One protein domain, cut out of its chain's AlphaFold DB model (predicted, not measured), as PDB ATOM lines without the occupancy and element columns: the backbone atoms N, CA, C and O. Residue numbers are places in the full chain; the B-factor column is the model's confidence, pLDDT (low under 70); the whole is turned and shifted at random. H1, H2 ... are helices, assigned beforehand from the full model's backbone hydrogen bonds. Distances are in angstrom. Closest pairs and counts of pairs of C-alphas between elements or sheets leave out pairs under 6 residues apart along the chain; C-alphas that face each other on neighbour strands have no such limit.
ATOM      1  N   ALA A   2      37.991  14.274  84.823       81.12
ATOM      2  CA  ALA A   2      38.314  12.843  84.985       81.12
ATOM      3  C   ALA A   2      37.870  12.213  86.322       81.12
ATOM      4  O   ALA A   2      37.212  11.180  86.309       81.12
ATOM      5  N   ALA A   3      38.117  12.896  87.444       83.31
ATOM      6  CA  ALA A   3      37.737  12.466  88.797       83.31
ATOM      7  C   ALA A   3      36.226  12.270  89.051       83.31
ATOM      8  O   ALA A   3      35.847  11.780  90.106       83.31
ATOM      9  N   HIS A   4      35.364  12.693  88.122       83.12
ATOM     10  CA  HIS A   4      33.901  12.649  88.248       83.12
ATOM     11  C   HIS A   4      33.217  12.007  87.022       83.12
ATOM     12  O   HIS A   4      32.008  11.819  86.998       83.12
ATOM     13  N   LEU A   5      33.984  11.692  85.972       79.00
ATOM     14  CA  LEU A   5      33.486  11.239  84.666       79.00
ATOM     15  C   LEU A   5      34.354  10.093  84.114       79.00
ATOM     16  O   LEU A   5      34.599  10.026  82.912       79.00
ATOM     17  N   GLN A   6      34.828   9.205  84.996       68.25
ATOM     18  CA  GLN A   6      35.800   8.137  84.705       68.25
ATOM     19  C   GLN A   6      35.459   7.344  83.426       68.25
ATOM     20  O   GLN A   6      36.295   7.217  82.535       68.25
ATOM     21  N   HIS A   7      34.205   6.901  83.281       69.50
ATOM     22  CA  HIS A   7      33.737   6.121  82.124       69.50
ATOM     23  C   HIS A   7      33.493   6.938  80.837       69.50
ATOM     24  O   HIS A   7      33.246   6.351  79.788       69.50
ATOM     25  N   LYS A   8      33.537   8.279  80.883       76.81
ATOM     26  CA  LYS A   8      33.238   9.172  79.739       76.81
ATOM     27  C   LYS A   8      34.476   9.900  79.188       76.81
ATOM     28  O   LYS A   8      34.351  10.873  78.443       76.81
ATOM     29  N   LEU A   9      35.679   9.434  79.530       81.88
ATOM     30  CA  LEU A   9      36.941   9.954  78.999       81.88
ATOM     31  C   LEU A   9      37.221   9.417  77.582       81.88
ATOM     32  O   LEU A   9      37.315   8.213  77.364       81.88
ATOM     33  N   ARG A  10      37.394  10.321  76.606       86.69
ATOM     34  CA  ARG A  10      37.768   9.975  75.219       86.69
ATOM     35  C   ARG A  10      39.254   9.580  75.137       86.69
ATOM     36  O   ARG A  10      40.085  10.298  75.692       86.69
ATOM     37  N   LYS A  11      39.609   8.522  74.377       88.75
ATOM     38  CA  LYS A  11      41.014   8.054  74.203       88.75
ATOM     39  C   LYS A  11      41.957   9.173  73.722       88.75
ATOM     40  O   LYS A  11      43.110   9.187  74.135       88.75
ATOM     41  N   SER A  12      41.472  10.144  72.936       88.56
ATOM     42  CA  SER A  12      42.251  11.328  72.531       88.56
ATOM     43  C   SER A  12      42.641  12.228  73.709       88.56
ATOM     44  O   SER A  12      43.827  12.442  73.930       88.56
ATOM     45  N   LEU A  13      41.669  12.676  74.513       87.81
ATOM     46  CA  LEU A  13      41.906  13.515  75.696       87.81
ATOM     47  C   LEU A  13      42.800  12.805  76.727       87.81
ATOM     48  O   LEU A  13      43.664  13.431  77.341       87.81
ATOM     49  N   VAL A  14      42.612  11.491  76.898       90.81
ATOM     50  CA  VAL A  14      43.499  10.668  77.733       90.81
ATOM     51  C   VAL A  14      44.923  10.711  77.189       90.81
ATOM     52  O   VAL A  14      45.825  11.028  77.951       90.81
ATOM     53  N   ALA A  15      45.140  10.444  75.896       89.69
ATOM     54  CA  ALA A  15      46.473  10.449  75.289       89.69
ATOM     55  C   ALA A  15      47.181  11.811  75.427       89.69
ATOM     56  O   ALA A  15      48.309  11.857  75.920       89.69
ATOM     57  N   GLU A  16      46.488  12.895  75.068       91.31
ATOM     58  CA  GLU A  16      46.981  14.281  75.050       91.31
ATOM     59  C   GLU A  16      47.394  14.807  76.438       91.31
ATOM     60  O   GLU A  16      48.358  15.560  76.553       91.31
ATOM     61  N   THR A  17      46.717  14.380  77.512       92.00
ATOM     62  CA  THR A  17      46.987  14.892  78.867       92.00
ATOM     63  C   THR A  17      48.399  14.525  79.351       92.00
ATOM     64  O   THR A  17      48.714  13.349  79.578       92.00
ATOM     65  N   ASN A  18      49.252  15.530  79.571       94.00
ATOM     66  CA  ASN A  18      50.576  15.354  80.170       94.00
ATOM     67  C   ASN A  18      50.449  15.114  81.688       94.00
ATOM     68  O   ASN A  18      49.993  15.988  82.421       94.00
ATOM     69  N   ILE A  19      50.838  13.922  82.154       94.38
ATOM     70  CA  ILE A  19      50.717  13.520  83.563       94.38
ATOM     71  C   ILE A  19      51.667  14.299  84.490       94.38
ATOM     72  O   ILE A  19      51.137  14.942  85.394       94.38
ATOM     73  N   PRO A  20      53.009  14.301  84.311       93.94
ATOM     74  CA  PRO A  20      53.906  14.984  85.248       93.94
ATOM     75  C   PRO A  20      53.604  16.483  85.357       93.94
ATOM     76  O   PRO A  20      53.360  16.955  86.458       93.94
ATOM     77  N   SER A  21      53.427  17.193  84.236       93.69
ATOM     78  CA  SER A  21      53.070  18.621  84.263       93.69
ATOM     79  C   SER A  21      51.728  18.895  84.963       93.69
ATOM     80  O   SER A  21      51.576  19.938  85.599       93.69
ATOM     81  N   SER A  22      50.770  17.957  84.906       92.44
ATOM     82  CA  SER A  22      49.524  18.058  85.682       92.44
ATOM     83  C   SER A  22      49.758  17.863  87.184       92.44
ATOM     84  O   SER A  22      49.101  18.528  87.976       92.44
ATOM     85  N   VAL A  23      50.672  16.972  87.587       94.81
ATOM     86  CA  VAL A  23      51.052  16.778  88.998       94.81
ATOM     87  C   VAL A  23      51.800  18.001  89.519       94.81
ATOM     88  O   VAL A  23      51.406  18.545  90.547       94.81
ATOM     89  N   ASP A  24      52.804  18.488  88.790       94.06
ATOM     90  CA  ASP A  24      53.596  19.663  89.170       94.06
ATOM     91  C   ASP A  24      52.696  20.895  89.361       94.06
ATOM     92  O   ASP A  24      52.807  21.603  90.361       94.06
ATOM     93  N   SER A  25      51.719  21.093  88.467       92.81
ATOM     94  CA  SER A  25      50.735  22.180  88.567       92.81
ATOM     95  C   SER A  25      49.740  22.035  89.733       92.81
ATOM     96  O   SER A  25      49.110  23.031  90.094       92.81
ATOM     97  N   ILE A  26      49.579  20.841  90.319       93.31
ATOM     98  CA  ILE A  26      48.781  20.606  91.539       93.31
ATOM     99  C   ILE A  26      49.645  20.758  92.801       93.31
ATOM    100  O   ILE A  26      49.156  21.254  93.814       93.31
ATOM    101  N   MET A  27      50.912  20.336  92.748       90.69
ATOM    102  CA  MET A  27      51.848  20.367  93.880       90.69
ATOM    103  C   MET A  27      52.438  21.762  94.129       90.69
ATOM    104  O   MET A  27      52.662  22.135  95.278       90.69
ATOM    105  N   PHE A  28      52.667  22.534  93.064       90.25
ATOM    106  CA  PHE A  28      53.348  23.835  93.089       90.25
ATOM    107  C   PHE A  28      52.482  24.943  92.462       90.25
ATOM    108  O   PHE A  28      52.954  25.773  91.690       90.25
ATOM    109  N   SER A  29      51.182  24.941  92.767       88.94
ATOM    110  CA  SER A  29      50.223  25.926  92.257       88.94
ATOM    111  C   SER A  29      50.507  27.345  92.779       88.94
ATOM    112  O   SER A  29      50.497  27.561  93.989       88.94
ATOM    113  N   GLU A  30      50.655  28.326  91.878       88.75
ATOM    114  CA  GLU A  30      50.887  29.751  92.213       88.75
ATOM    115  C   GLU A  30      49.814  30.353  93.144       88.75
ATOM    116  O   GLU A  30      50.086  31.267  93.920       88.75
ATOM    117  N   VAL A  31      48.584  29.836  93.070       90.00
ATOM    118  CA  VAL A  31      47.453  30.206  93.929       90.00
ATOM    119  C   VAL A  31      47.159  29.038  94.877       90.00
ATOM    120  O   VAL A  31      47.018  27.917  94.387       90.00
ATOM    121  N   PRO A  32      47.002  29.251  96.201       86.69
ATOM    122  CA  PRO A  32      46.713  28.172  97.148       86.69
ATOM    123  C   PRO A  32      45.413  27.411  96.831       86.69
ATOM    124  O   PRO A  32      44.306  27.921  97.015       86.69
ATOM    125  N   ILE A  33      45.543  26.159  96.383       90.94
ATOM    126  CA  ILE A  33      44.410  25.258  96.135       90.94
ATOM    127  C   ILE A  33      43.970  24.616  97.460       90.94
ATOM    128  O   ILE A  33      44.775  24.047  98.195       90.94
ATOM    129  N   ALA A  34      42.669  24.646  97.760       94.06
ATOM    130  CA  ALA A  34      42.125  23.969  98.937       94.06
ATOM    131  C   ALA A  34      42.327  22.441  98.852       94.06
ATOM    132  O   ALA A  34      41.990  21.828  97.840       94.06
ATOM    133  N   LEU A  35      42.777  21.808  99.944       93.56
ATOM    134  CA  LEU A  35      43.150  20.380  99.998       93.56
ATOM    135  C   LEU A  35      42.068  19.413  99.465       93.56
ATOM    136  O   LEU A  35      42.371  18.403  98.836       93.56
ATOM    137  N   ARG A  36      40.783  19.741  99.663       93.88
ATOM    138  CA  ARG A  36      39.654  18.956  99.121       93.88
ATOM    139  C   ARG A  36      39.637  18.940  97.586       93.88
ATOM    140  O   ARG A  36      39.279  17.934  96.983       93.88
ATOM    141  N   ILE A  37      40.038  20.043  96.954       93.44
ATOM    142  CA  ILE A  37      40.133  20.168  95.497       93.44
ATOM    143  C   ILE A  37      41.395  19.475  94.981       93.44
ATOM    144  O   ILE A  37      41.289  18.725  94.013       93.44
ATOM    145  N   SER A  38      42.556  19.636  95.630       92.56
ATOM    146  CA  SER A  38      43.781  18.941  95.194       92.56
ATOM    147  C   SER A  38      43.642  17.416  95.280       92.56
ATOM    148  O   SER A  38      44.043  16.730  94.344       92.56
ATOM    149  N   GLY A  39      42.959  16.882  96.302       93.62
ATOM    150  CA  GLY A  39      42.611  15.457  96.382       93.62
ATOM    151  C   GLY A  39      41.748  14.966  95.208       93.62
ATOM    152  O   GLY A  39      42.052  13.938  94.600       93.62
ATOM    153  N   HIS A  40      40.713  15.720  94.817       93.81
ATOM    154  CA  HIS A  40      39.918  15.395  93.625       93.81
ATOM    155  C   HIS A  40      40.714  15.543  92.319       93.81
ATOM    156  O   HIS A  40      40.532  14.736  91.407       93.81
ATOM    157  N   LEU A  41      41.603  16.535  92.200       93.69
ATOM    158  CA  LEU A  41      42.470  16.684  91.027       93.69
ATOM    159  C   LEU A  41      43.439  15.498  90.907       93.69
ATOM    160  O   LEU A  41      43.513  14.892  89.838       93.69
ATOM    161  N   LEU A  42      44.088  15.102  92.007       93.62
ATOM    162  CA  LEU A  42      45.007  13.963  92.066       93.62
ATOM    163  C   LEU A  42      44.307  12.640  91.719       93.62
ATOM    164  O   LEU A  42      44.805  11.894  90.877       93.62
ATOM    165  N   LEU A  43      43.111  12.387  92.267       93.56
ATOM    166  CA  LEU A  43      42.277  11.241  91.874       93.56
ATOM    167  C   LEU A  43      41.998  11.246  90.361       93.56
ATOM    168  O   LEU A  43      42.061  10.204  89.709       93.56
ATOM    169  N   GLY A  44      41.740  12.422  89.783       94.19
ATOM    170  CA  GLY A  44      41.583  12.599  88.341       94.19
ATOM    171  C   GLY A  44      42.834  12.225  87.545       94.19
ATOM    172  O   GLY A  44      42.711  11.525  86.541       94.19
ATOM    173  N   VAL A  45      44.021  12.637  87.999       94.44
ATOM    174  CA  VAL A  45      45.306  12.282  87.371       94.44
ATOM    175  C   VAL A  45      45.552  10.771  87.436       94.44
ATOM    176  O   VAL A  45      45.865  10.169  86.408       94.44
ATOM    177  N   VAL A  46      45.324  10.136  88.592       93.94
ATOM    178  CA  VAL A  46      45.457   8.674  88.763       93.94
ATOM    179  C   VAL A  46      44.494   7.909  87.843       93.94
ATOM    180  O   VAL A  46      44.893   6.928  87.216       93.94
ATOM    181  N   CYS A  47      43.257   8.389  87.670       92.56
ATOM    182  CA  CYS A  47      42.302   7.793  86.728       92.56
ATOM    183  C   CYS A  47      42.778   7.883  85.265       92.56
ATOM    184  O   CYS A  47      42.623   6.923  84.511       92.56
ATOM    185  N   ILE A  48      43.372   9.012  84.854       93.88
ATOM    186  CA  ILE A  48      43.926   9.173  83.496       93.88
ATOM    187  C   ILE A  48      45.164   8.284  83.316       93.88
ATOM    188  O   ILE A  48      45.300   7.656  82.267       93.88
ATOM    189  N   TYR A  49      46.035   8.185  84.327       95.00
ATOM    190  CA  TYR A  49      47.199   7.296  84.301       95.00
ATOM    191  C   TYR A  49      46.786   5.826  84.145       95.00
ATOM    192  O   TYR A  49      47.252   5.166  83.218       95.00
ATOM    193  N   SER A  50      45.845   5.346  84.964       93.81
ATOM    194  CA  SER A  50      45.283   3.994  84.841       93.81
ATOM    195  C   SER A  50      44.738   3.743  83.427       93.81
ATOM    196  O   SER A  50      45.128   2.782  82.766       93.81
ATOM    197  N   LYS A  51      43.973   4.694  82.867       91.88
ATOM    198  CA  LYS A  51      43.463   4.577  81.492       91.88
ATOM    199  C   LYS A  51      44.561   4.608  80.415       91.88
ATOM    200  O   LYS A  51      44.387   3.984  79.369       91.88
ATOM    201  N   LYS A  52      45.696   5.284  80.642       93.81
ATOM    202  CA  LYS A  52      46.878   5.185  79.762       93.81
ATOM    203  C   LYS A  52      47.504   3.788  79.812       93.81
ATOM    204  O   LYS A  52      47.862   3.274  78.756       93.81
ATOM    205  N   VAL A  53      47.592   3.172  80.992       95.06
ATOM    206  CA  VAL A  53      48.105   1.800  81.156       95.06
ATOM    207  C   VAL A  53      47.170   0.774  80.507       95.06
ATOM    208  O   VAL A  53      47.657  -0.070  79.759       95.06
ATOM    209  N   ASP A  54      45.847   0.898  80.675       93.75
ATOM    210  CA  ASP A  54      44.852   0.060  79.976       93.75
ATOM    211  C   ASP A  54      45.060   0.076  78.454       93.75
ATOM    212  O   ASP A  54      45.078  -0.966  77.794       93.75
ATOM    213  N   TYR A  55      45.207   1.277  77.881       93.81
ATOM    214  CA  TYR A  55      45.410   1.436  76.445       93.81
ATOM    215  C   TYR A  55      46.769   0.898  75.998       93.81
ATOM    216  O   TYR A  55      46.816   0.229  74.973       93.81
ATOM    217  N   LEU A  56      47.843   1.118  76.761       94.31
ATOM    218  CA  LEU A  56      49.157   0.546  76.458       94.31
ATOM    219  C   LEU A  56      49.114  -0.989  76.479       94.31
ATOM    220  O   LEU A  56      49.595  -1.622  75.547       94.31
ATOM    221  N   TYR A  57      48.487  -1.593  77.490       95.44
ATOM    222  CA  TYR A  57      48.331  -3.046  77.584       95.44
ATOM    223  C   TYR A  57      47.541  -3.620  76.399       95.44
ATOM    224  O   TYR A  57      47.916  -4.658  75.849       95.44
ATOM    225  N   HIS A  58      46.473  -2.946  75.964       94.88
ATOM    226  CA  HIS A  58      45.692  -3.389  74.811       94.88
ATOM    227  C   HIS A  58      46.463  -3.226  73.491       94.88
ATOM    228  O   HIS A  58      46.592  -4.195  72.742       94.88
ATOM    229  N   ASP A  59      47.050  -2.049  73.256       92.38
ATOM    230  CA  ASP A  59      47.814  -1.730  72.045       92.38
ATOM    231  C   ASP A  59      49.071  -2.651  71.937       92.38
ATOM    232  O   ASP A  59      49.414  -3.120  70.849       92.38
ATOM    233  N   CYS A  60      49.702  -3.028  73.064       94.94
ATOM    234  CA  CYS A  60      50.775  -4.036  73.121       94.94
ATOM    235  C   CYS A  60      50.298  -5.465  72.813       94.94
ATOM    236  O   CYS A  60      50.984  -6.189  72.090       94.94
ATOM    237  N   ASN A  61      49.142  -5.894  73.333       95.25
ATOM    238  CA  ASN A  61      48.580  -7.213  73.011       95.25
ATOM    239  C   ASN A  61      48.163  -7.313  71.534       95.25
ATOM    240  O   ASN A  61      48.329  -8.371  70.919       95.25
ATOM    241  N   GLU A  62      47.680  -6.218  70.941       93.75
ATOM    242  CA  GLU A  62      47.411  -6.128  69.504       93.75
ATOM    243  C   GLU A  62      48.710  -6.274  68.691       93.75
ATOM    244  O   GLU A  62      48.775  -7.097  67.775       93.75
ATOM    245  N   ALA A  63      49.773  -5.547  69.058       91.81
ATOM    246  CA  ALA A  63      51.085  -5.647  68.412       91.81
ATOM    247  C   ALA A  63      51.704  -7.055  68.531       91.81
ATOM    248  O   ALA A  63      52.206  -7.597  67.547       91.81
ATOM    249  N   LEU A  64      51.611  -7.688  69.705       89.75
ATOM    250  CA  LEU A  64      52.101  -9.048  69.950       89.75
ATOM    251  C   LEU A  64      51.310 -10.091  69.140       89.75
ATOM    252  O   LEU A  64      51.895 -11.015  68.571       89.75
ATOM    253  N   SER A  65      49.991  -9.920  69.026       90.75
ATOM    254  CA  SER A  65      49.132 -10.786  68.206       90.75
ATOM    255  C   SER A  65      49.430 -10.632  66.711       90.75
ATOM    256  O   SER A  65      49.531 -11.635  66.000       90.75
ATOM    257  N   LYS A  66      49.662  -9.398  66.241       88.50
ATOM    258  CA  LYS A  66      50.141  -9.119  64.877       88.50
ATOM    259  C   LYS A  66      51.503  -9.758  64.618       88.50
ATOM    260  O   LYS A  66      51.648 -10.422  63.599       88.50
ATOM    261  N   LEU A  67      52.455  -9.647  65.548       86.50
ATOM    262  CA  LEU A  67      53.779 -10.266  65.426       86.50
ATOM    263  C   LEU A  67      53.693 -11.798  65.342       86.50
ATOM    264  O   LEU A  67      54.347 -12.393  64.490       86.50
ATOM    265  N   ARG A  68      52.854 -12.445  66.162       88.00
ATOM    266  CA  ARG A  68      52.602 -13.896  66.058       88.00
ATOM    267  C   ARG A  68      52.018 -14.284  64.697       88.00
ATOM    268  O   ARG A  68      52.472 -15.259  64.111       88.00
ATOM    269  N   SER A  69      51.062 -13.508  64.181       84.12
ATOM    270  CA  SER A  69      50.476 -13.724  62.849       84.12
ATOM    271  C   SER A  69      51.499 -13.513  61.723       84.12
ATOM    272  O   SER A  69      51.590 -14.322  60.803       84.12
ATOM    273  N   ALA A  70      52.339 -12.479  61.828       80.69
ATOM    274  CA  ALA A  70      53.431 -12.211  60.896       80.69
ATOM    275  C   ALA A  70      54.465 -13.348  60.896       80.69
ATOM    276  O   ALA A  70      54.849 -13.814  59.832       80.69
ATOM    277  N   ILE A  71      54.859 -13.861  62.065       80.38
ATOM    278  CA  ILE A  71      55.782 -15.004  62.165       80.38
ATOM    279  C   ILE A  71      55.143 -16.276  61.589       80.38
ATOM    280  O   ILE A  71      55.805 -16.995  60.851       80.38
ATOM    281  N   ALA A  72      53.855 -16.524  61.843       78.19
ATOM    282  CA  ALA A  72      53.126 -17.654  61.258       78.19
ATOM    283  C   ALA A  72      52.875 -17.525  59.737       78.19
ATOM    284  O   ALA A  72      52.545 -18.516  59.091       78.19
ATOM    285  N   THR A  73      53.022 -16.323  59.164       70.06
ATOM    286  CA  THR A  73      52.913 -16.054  57.715       70.06
ATOM    287  C   THR A  73      54.260 -15.819  57.027       70.06
ATOM    288  O   THR A  73      54.305 -15.761  55.798       70.06
ATOM    289  N   ILE A  74      55.375 -15.798  57.772       70.94
ATOM    290  CA  ILE A  74      56.699 -16.126  57.228       70.94
ATOM    291  C   ILE A  74      56.665 -17.624  56.924       70.94
ATOM    292  O   ILE A  74      56.961 -18.461  57.776       70.94
ATOM    293  N   HIS A  75      56.238 -17.959  55.706       53.53
ATOM    294  CA  HIS A  75      56.222 -19.333  55.230       53.53
ATOM    295  C   HIS A  75      57.667 -19.810  55.076       53.53
ATOM    296  O   HIS A  75      58.367 -19.479  54.120       53.53
ATOM    297  N   VAL A  76      58.135 -20.539  56.083       60.12
ATOM    298  CA  VAL A  76      59.413 -21.238  56.042       60.12
ATOM    299  C   VAL A  76      59.207 -22.460  55.149       60.12
ATOM    300  O   VAL A  76      58.782 -23.508  55.629       60.12
ATOM    301  N   ASP A  77      59.490 -22.306  53.850       54.09
ATOM    302  CA  ASP A  77      59.520 -23.373  52.832       54.09
ATOM    303  C   ASP A  77      60.671 -24.373  53.081       54.09
ATOM    304  O   ASP A  77      61.550 -24.602  52.248       54.09
TER     305      ASP A  77
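This is residues 2 to 77 of the 541 residues of the protein "Rad21_Rec8_N domain-containing protein" of Amborella trichopoda (UniProt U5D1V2). One very long helix, H3, makes the axis of the model; the short helix H2 folds back beside its first part as a lopsided helical hairpin, and the still shorter H1 crosses H3 steeply farther along. The far part of H3 and the end after it, residues 56 to 77, stick out as a bare arm. The printed part has 76 residues, with three named helices in the order H1, H2, H3 and no named strand; the class is all helix. The whole is extended, a rod spanning 69 by 23 by 16 A, with a radius of gyration of the C-alphas of 18.8 A.

H3, residues 35 to 73, touches both other helices. H2, residues 19 to 27, touches residues 38 to 49 of H3 alone; the closest C-alphas, those of Ile 26 and Ser 38, are 6.4 A apart. These two run opposite ways at a shallow tilt of 10 degrees and form a helical hairpin. H1, residues 11 to 16, touches residues 48 to 52 of H3 alone, and the closest C-alphas, those of Val 14 and Ile 48, are 6.0 A apart. H1 and H3 run opposite ways at a steep tilt of 69 degrees, only just short of about perpendicular. H1 and H2 are apart. In H1, H2 and H3 every O i to N i+4 pair is within hydrogen-bond range.

H3 measures 56.7 A from C-alpha 35 at (43.150, 20.380, 99.998) to C-alpha 73 at (52.913, -16.054, 57.715). H2 measures 12.4 A and H1 8.7 A, with C-alpha 11 at (41.014, 8.054, 74.203).

The two C-alphas farthest apart, those of Pro 32 and Asp 77, are 69.2 A apart. Residues 30 to 36 also stand free; the body without the free stretches spans 28 by 19 by 14 A. The link from H1 to H2 is tight, and that from H2 to H3 is short. The printed part has no cut. Its mean pLDDT is 88.1, and residues 6 to 7 and 75 to 77 are under 70.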